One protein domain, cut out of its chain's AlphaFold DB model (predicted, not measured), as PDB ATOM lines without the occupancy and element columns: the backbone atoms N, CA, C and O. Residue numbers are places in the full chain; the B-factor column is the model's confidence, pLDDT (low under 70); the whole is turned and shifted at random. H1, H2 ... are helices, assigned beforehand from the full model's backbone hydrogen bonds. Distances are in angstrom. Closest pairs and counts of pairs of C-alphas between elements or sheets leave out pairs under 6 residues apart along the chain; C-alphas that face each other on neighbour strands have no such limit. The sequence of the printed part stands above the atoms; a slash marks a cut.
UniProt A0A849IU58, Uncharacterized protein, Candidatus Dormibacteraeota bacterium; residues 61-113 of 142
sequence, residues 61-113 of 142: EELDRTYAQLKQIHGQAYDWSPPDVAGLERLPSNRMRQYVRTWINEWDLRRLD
ATOM      1  N   GLU A  61     -16.233 -18.566  39.510       90.62
ATOM      2  CA  GLU A  61     -17.055 -17.505  40.103       90.62
ATOM      3  C   GLU A  61     -17.694 -16.608  39.039       90.62
ATOM      4  O   GLU A  61     -18.840 -16.189  39.172       90.62
ATOM      5  N   GLU A  62     -16.966 -16.317  37.961       91.25
ATOM      6  CA  GLU A  62     -17.474 -15.505  36.863       91.25
ATOM      7  C   GLU A  62     -18.582 -16.226  36.093       91.25
ATOM      8  O   GLU A  62     -19.612 -15.615  35.803       91.25
ATOM      9  N   LEU A  63     -18.414 -17.526  35.834       92.56
ATOM     10  CA  LEU A  63     -19.450 -18.369  35.241       92.56
ATOM     11  C   LEU A  63     -20.696 -18.428  36.120       92.56
ATOM     12  O   LEU A  63     -21.794 -18.226  35.613       92.56
ATOM     13  N   ASP A  64     -20.535 -18.655  37.424       93.19
ATOM     14  CA  ASP A  64     -21.662 -18.775  38.353       93.19
ATOM     15  C   ASP A  64     -22.440 -17.445  38.452       93.19
ATOM     16  O   ASP A  64     -23.674 -17.435  38.395       93.19
ATOM     17  N   ARG A  65     -21.735 -16.301  38.504       95.75
ATOM     18  CA  ARG A  65     -22.363 -14.966  38.457       95.75
ATOM     19  C   ARG A  65     -23.085 -14.711  37.137       95.75
ATOM     20  O   ARG A  65     -24.226 -14.254  37.146       95.75
ATOM     21  N   THR A  66     -22.434 -15.018  36.016       95.56
ATOM     22  CA  THR A  66     -22.997 -14.810  34.674       95.56
ATOM     23  C   THR A  66     -24.236 -15.677  34.468       95.56
ATOM     24  O   THR A  66     -25.250 -15.188  33.977       95.56
ATOM     25  N   TYR A  67     -24.189 -16.936  34.905       96.19
ATOM     26  CA  TYR A  67     -25.320 -17.858  34.876       96.19
ATOM     27  C   TYR A  67     -26.516 -17.309  35.658       96.19
ATOM     28  O   TYR A  67     -27.617 -17.220  35.115       96.19
ATOM     29  N   ALA A  68     -26.300 -16.887  36.909       96.75
ATOM     30  CA  ALA A  68     -27.364 -16.341  37.748       96.75
ATOM     31  C   ALA A  68     -28.003 -15.094  37.116       96.75
ATOM     32  O   ALA A  68     -29.229 -14.988  37.054       96.75
ATOM     33  N   GLN A  69     -27.179 -14.185  36.591       97.75
ATOM     34  CA  GLN A  69     -27.655 -12.972  35.930       97.75
ATOM     35  C   GLN A  69     -28.439 -13.288  34.647       97.75
ATOM     36  O   GLN A  69     -29.517 -12.734  34.431       97.75
ATOM     37  N   LEU A  70     -27.943 -14.206  33.813       97.25
ATOM     38  CA  LEU A  70     -28.638 -14.625  32.595       97.25
ATOM     39  C   LEU A  70     -29.967 -15.311  32.897       97.25
ATOM     40  O   LEU A  70     -30.952 -15.017  32.228       97.25
ATOM     41  N   LYS A  71     -30.017 -16.169  33.919       97.50
ATOM     42  CA  LYS A  71     -31.250 -16.836  34.357       97.50
ATOM     43  C   LYS A  71     -32.318 -15.816  34.750       97.50
ATOM     44  O   LYS A  71     -33.473 -15.954  34.357       97.50
ATOM     45  N   GLN A  72     -31.924 -14.770  35.485       97.81
ATOM     46  CA  GLN A  72     -32.824 -13.679  35.865       97.81
ATOM     47  C   GLN A  72     -33.327 -12.900  34.645       97.81
ATOM     48  O   GLN A  72     -34.535 -12.717  34.507       97.81
ATOM     49  N   ILE A  73     -32.426 -12.485  33.748       97.75
ATOM     50  CA  ILE A  73     -32.785 -11.733  32.534       97.75
ATOM     51  C   ILE A  73     -33.710 -12.560  31.635       97.75
ATOM     52  O   ILE A  73     -34.728 -12.057  31.169       97.75
ATOM     53  N   HIS A  74     -33.381 -13.833  31.413       96.56
ATOM     54  CA  HIS A  74     -34.162 -14.723  30.559       96.56
ATOM     55  C   HIS A  74     -35.557 -14.978  31.143       96.56
ATOM     56  O   HIS A  74     -36.546 -14.933  30.413       96.56
ATOM     57  N   GLY A  75     -35.655 -15.181  32.462       96.75
ATOM     58  CA  GLY A  75     -36.944 -15.336  33.133       96.75
ATOM     59  C   GLY A  75     -37.822 -14.087  33.034       96.75
ATOM     60  O   GLY A  75     -38.997 -14.187  32.695       96.75
ATOM     61  N   GLN A  76     -37.237 -12.901  33.230       97.44
ATOM     62  CA  GLN A  76     -37.942 -11.623  33.071       97.44
ATOM     63  C   GLN A  76     -38.406 -11.381  31.629       97.44
ATOM     64  O   GLN A  76     -39.507 -10.883  31.419       97.44
ATOM     65  N   ALA A  77     -37.588 -11.738  30.636       96.69
ATOM     66  CA  ALA A  77     -37.906 -11.526  29.225       96.69
ATOM     67  C   ALA A  77     -39.114 -12.350  28.748       96.69
ATOM     68  O   ALA A  77     -39.817 -11.927  27.830       96.69
ATOM     69  N   TYR A  78     -39.353 -13.511  29.362       95.38
ATOM     70  CA  TYR A  78     -40.393 -14.449  28.941       95.38
ATOM     71  C   TYR A  78     -41.486 -14.697  29.984       95.38
ATOM     72  O   TYR A  78     -42.300 -15.593  29.774       95.38
ATOM     73  N   ASP A  79     -41.497 -13.936  31.084       95.94
ATOM     74  CA  ASP A  79     -42.371 -14.157  32.249       95.94
ATOM     75  C   ASP A  79     -42.423 -15.640  32.663       95.94
ATOM     76  O   ASP A  79     -43.466 -16.247  32.908       95.94
ATOM     77  N   TRP A  80     -41.246 -16.262  32.658       94.50
ATOM     78  CA  TRP A  80     -41.055 -17.686  32.892       94.50
ATOM     79  C   TRP A  80     -40.008 -17.877  33.983       94.50
ATOM     80  O   TRP A  80     -39.165 -17.015  34.207       94.50
ATOM     81  N   SER A  81     -40.044 -19.011  34.681       94.38
ATOM     82  CA  SER A  81     -39.041 -19.358  35.691       94.38
ATOM     83  C   SER A  81     -38.119 -20.435  35.120       94.38
ATOM     84  O   SER A  81     -38.469 -21.616  35.209       94.38
ATOM     85  N   PRO A  82     -36.952 -20.076  34.544       94.19
ATOM     86  CA  PRO A  82     -36.078 -21.061  33.929       94.19
ATOM     87  C   PRO A  82     -35.587 -22.057  34.988       94.19
ATOM     88  O   PRO A  82     -35.168 -21.633  36.073       94.19
ATOM     89  N   PRO A  83     -35.635 -23.375  34.729       93.00
ATOM     90  CA  PRO A  83     -35.098 -24.367  35.651       93.00
ATOM     91  C   PRO A  83     -33.572 -24.276  35.703       93.00
ATOM     92  O   PRO A  83     -32.935 -23.704  34.814       93.00
ATOM     93  N   ASP A  84     -32.978 -24.867  36.740       93.06
ATOM     94  CA  ASP A  84     -31.534 -25.071  36.729       93.06
ATOM     95  C   ASP A  84     -31.133 -26.099  35.677       93.06
ATOM     96  O   ASP A  84     -31.760 -27.153  35.533       93.06
ATOM     97  N   VAL A  85     -30.095 -25.751  34.926       90.00
ATOM     98  CA  VAL A  85     -29.574 -26.544  33.817       90.00
ATOM     99  C   VAL A  85     -28.099 -26.831  34.044       90.00
ATOM    100  O   VAL A  85     -27.362 -25.982  34.546       90.00
ATOM    101  N   ALA A  86     -27.666 -28.042  33.694       80.81
ATOM    102  CA  ALA A  86     -26.262 -28.427  33.820       80.81
ATOM    103  C   ALA A  86     -25.382 -27.615  32.854       80.81
ATOM    104  O   ALA A  86     -24.281 -27.198  33.220       80.81
ATOM    105  N   GLY A  87     -25.899 -27.331  31.653       80.19
ATOM    106  CA  GLY A  87     -25.166 -26.643  30.603       80.19
ATOM    107  C   GLY A  87     -23.962 -27.445  30.104       80.19
ATOM    108  O   GLY A  87     -23.980 -28.672  30.067       80.19
ATOM    109  N   LEU A  88     -22.918 -26.730  29.686       83.38
ATOM    110  CA  LEU A  88     -21.712 -27.318  29.104       83.38
ATOM    111  C   LEU A  88     -20.715 -27.725  30.198       83.38
ATOM    112  O   LEU A  88     -20.563 -27.017  31.198       83.38
ATOM    113  N   GLU A  89     -19.988 -28.826  29.979       83.25
ATOM    114  CA  GLU A  89     -18.875 -29.223  30.845       83.25
ATOM    115  C   GLU A  89     -17.843 -28.091  30.973       83.25
ATOM    116  O   GLU A  89     -17.549 -27.367  30.019       83.25
ATOM    117  N   ARG A  90     -17.289 -27.915  32.178       80.38
ATOM    118  CA  ARG A  90     -16.348 -26.831  32.464       80.38
ATOM    119  C   ARG A  90     -14.935 -27.189  32.013       80.38
ATOM    120  O   ARG A  90     -14.122 -27.634  32.817       80.38
ATOM    121  N   LEU A  91     -14.651 -26.978  30.732       79.50
ATOM    122  CA  LEU A  91     -13.339 -27.233  30.139       79.50
ATOM    123  C   LEU A  91     -12.515 -25.938  30.006       79.50
ATOM    124  O   LEU A  91     -13.088 -24.893  29.687       79.50
ATOM    125  N   PRO A  92     -11.178 -25.985  30.190       69.88
ATOM    126  CA  PRO A  92     -10.301 -24.821  30.016       69.88
ATOM    127  C   PRO A  92     -10.331 -24.208  28.610       69.88
ATOM    128  O   PRO A  92     -10.041 -23.029  28.452       69.88
ATOM    129  N   SER A  93     -10.682 -24.997  27.592       73.62
ATOM    130  CA  SER A  93     -10.819 -24.548  26.203       73.62
ATOM    131  C   SER A  93     -12.125 -23.797  25.931       73.62
ATOM    132  O   SER A  93     -12.228 -23.086  24.928       73.62
ATOM    133  N   ASN A  94     -13.127 -23.923  26.808       82.38
ATOM    134  CA  ASN A  94     -14.428 -23.319  26.572       82.38
ATOM    135  C   ASN A  94     -14.392 -21.807  26.812       82.38
ATOM    136  O   ASN A  94     -14.009 -21.310  27.873       82.38
ATOM    137  N   ARG A  95     -14.880 -21.058  25.827       84.69
ATOM    138  CA  ARG A  95     -15.066 -19.606  25.887       84.69
ATOM    139  C   ARG A  95     -16.394 -19.270  26.559       84.69
ATOM    140  O   ARG A  95     -17.376 -19.992  26.400       84.69
ATOM    141  N   MET A  96     -16.474 -18.103  27.205       89.25
ATOM    142  CA  MET A  96     -17.706 -17.606  27.846       89.25
ATOM    143  C   MET A  96     -18.938 -17.713  26.930       89.25
ATOM    144  O   MET A  96     -19.987 -18.205  27.338       89.25
ATOM    145  N   ARG A  97     -18.796 -17.336  25.652       89.88
ATOM    146  CA  ARG A  97     -19.881 -17.394  24.659       89.88
ATOM    147  C   ARG A  97     -20.482 -18.795  24.487       89.88
ATOM    148  O   ARG A  97     -21.680 -18.889  24.230       89.88
ATOM    149  N   GLN A  98     -19.683 -19.858  24.601       88.88
ATOM    150  CA  GLN A  98     -20.183 -21.230  24.475       88.88
ATOM    151  C   GLN A  98     -21.124 -21.562  25.634       88.88
ATOM    152  O   GLN A  98     -22.246 -21.982  25.380       88.88
ATOM    153  N   TYR A  99     -20.731 -21.261  26.878       92.06
ATOM    154  CA  TYR A  99     -21.596 -21.449  28.049       92.06
ATOM    155  C   TYR A  99     -22.910 -20.672  27.926       92.06
ATOM    156  O   TYR A  99     -23.985 -21.252  28.064       92.06
ATOM    157  N   VAL A 100     -22.824 -19.379  27.587       93.56
ATOM    158  CA  VAL A 100     -24.002 -18.510  27.422       93.56
ATOM    159  C   VAL A 100     -24.967 -19.068  26.378       93.56
ATOM    160  O   VAL A 100     -26.166 -19.161  26.637       93.56
ATOM    161  N   ARG A 101     -24.454 -19.472  25.210       93.25
ATOM    162  CA  ARG A 101     -25.278 -20.040  24.135       93.25
ATOM    163  C   ARG A 101     -25.924 -21.357  24.556       93.25
ATOM    164  O   ARG A 101     -27.100 -21.549  24.273       93.25
ATOM    165  N   THR A 102     -25.189 -22.241  25.226       92.69
ATOM    166  CA  THR A 102     -25.727 -23.513  25.725       92.69
ATOM    167  C   THR A 102     -26.887 -23.281  26.691       92.69
ATOM    168  O   THR A 102     -27.946 -23.869  26.497       92.69
ATOM    169  N   TRP A 103     -26.733 -22.393  27.681       94.94
ATOM    170  CA  TRP A 103     -27.796 -22.118  28.656       94.94
ATOM    171  C   TRP A 103     -29.047 -21.529  28.007       94.94
ATOM    172  O   TRP A 103     -30.148 -22.008  28.264       94.94
ATOM    173  N   ILE A 104     -28.879 -20.528  27.136       93.94
ATOM    174  CA  ILE A 104     -30.005 -19.906  26.428       93.94
ATOM    175  C   ILE A 104     -30.721 -20.937  25.555       93.94
ATOM    176  O   ILE A 104     -31.941 -21.035  25.628       93.94
ATOM    177  N   ASN A 105     -29.977 -21.744  24.792       92.81
ATOM    178  CA  ASN A 105     -30.564 -22.779  23.945       92.81
ATOM    179  C   ASN A 105     -31.344 -23.812  24.764       92.81
ATOM    180  O   ASN A 105     -32.452 -24.180  24.384       92.81
ATOM    181  N   GLU A 106     -30.787 -24.278  25.881       92.00
ATOM    182  CA  GLU A 106     -31.461 -25.245  26.748       92.00
ATOM    183  C   GLU A 106     -32.759 -24.679  27.334       92.00
ATOM    184  O   GLU A 106     -33.794 -25.349  27.330       92.00
ATOM    185  N   TRP A 107     -32.722 -23.432  27.801       94.19
ATOM    186  CA  TRP A 107     -33.898 -22.737  28.309       94.19
ATOM    187  C   TRP A 107     -34.950 -22.494  27.233       94.19
ATOM    188  O   TRP A 107     -36.119 -22.782  27.476       94.19
ATOM    189  N   ASP A 108     -34.557 -22.041  26.043       92.56
ATOM    190  CA  ASP A 108     -35.488 -21.835  24.935       92.56
ATOM    191  C   ASP A 108     -36.152 -23.148  24.512       92.56
ATOM    192  O   ASP A 108     -37.371 -23.191  24.346       92.56
ATOM    193  N   LEU A 109     -35.387 -24.238  24.418       90.62
ATOM    194  CA  LEU A 109     -35.925 -25.551  24.065       90.62
ATOM    195  C   LEU A 109     -36.913 -26.065  25.119       90.62
ATOM    196  O   LEU A 109     -38.008 -26.481  24.760       90.62
ATOM    197  N   ARG A 110     -36.579 -25.964  26.411       90.50
ATOM    198  CA  ARG A 110     -37.478 -26.381  27.505       90.50
ATOM    199  C   ARG A 110     -38.718 -25.497  27.636       90.50
ATOM    200  O   ARG A 110     -39.767 -25.968  28.070       90.50
ATOM    201  N   ARG A 111     -38.600 -24.210  27.305       91.44
ATOM    202  CA  ARG A 111     -39.726 -23.270  27.292       91.44
ATOM    203  C   ARG A 111     -40.698 -23.582  26.153       91.44
ATOM    204  O   ARG A 111     -41.901 -23.437  26.341       91.44
ATOM    205  N   LEU A 112     -40.181 -23.990  24.992       88.75
ATOM    206  CA  LEU A 112     -40.983 -24.371  23.824       88.75
ATOM    207  C   LEU A 112     -41.569 -25.786  23.946       88.75
ATOM    208  O   LEU A 112     -42.706 -26.005  23.537       88.75
ATOM    209  N   ASP A 113     -40.821 -26.724  24.531       85.25
ATOM    210  CA  ASP A 113     -41.253 -28.092  24.812       85.25
ATOM    211  C   ASP A 113     -40.750 -28.540  26.190       85.25
ATOM    212  O   ASP A 113     -39.589 -28.903  26.386       85.25
TER     213      ASP A 113
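This is residues 61 to 113 of the 142 residues of an uncharacterized protein of Candidatus Dormibacteraeota bacterium (UniProt A0A849IU58). Two helices of similar length, H1 and H2, lie side by side and run the same way, and a long link, residues 79 to 95, folds back past them from the end of H1 to the start of H2. The printed part has 53 residues with two named helices, H1 then H2, and no named strand; its class is all helix. It is compact, with a radius of gyration of the C-alphas of 11.0 A, and elongated, spanning 33 by 21 by 15 A.

Start with H1, residues 61 to 78, and go on to H2, residues 96 to 112. They touch; their closest C-alphas, those of Tyr 67 and Val 100, are 7.6 A apart. Their lines stand at a shallow tilt of 33 degrees, only just short of steep. In both helices every O i to N i+4 pair is within hydrogen-bond range.

Find C-alpha 61 at (-17.055, -17.505, 40.103); from there H1 runs 26.0 A to C-alpha 78. H2 begins at C-alpha 96, at (-17.706, -17.606, 27.846), and runs 24.6 A to C-alpha 112 at (-40.983, -24.371, 23.824).

The two C-alphas farthest apart, those of Asp 79 and Pro 92, are 33.9 A apart, and both belong to the long link. The printed part has no cut. Its mean pLDDT is 91.0, and one residue, Pro 92, is under 70.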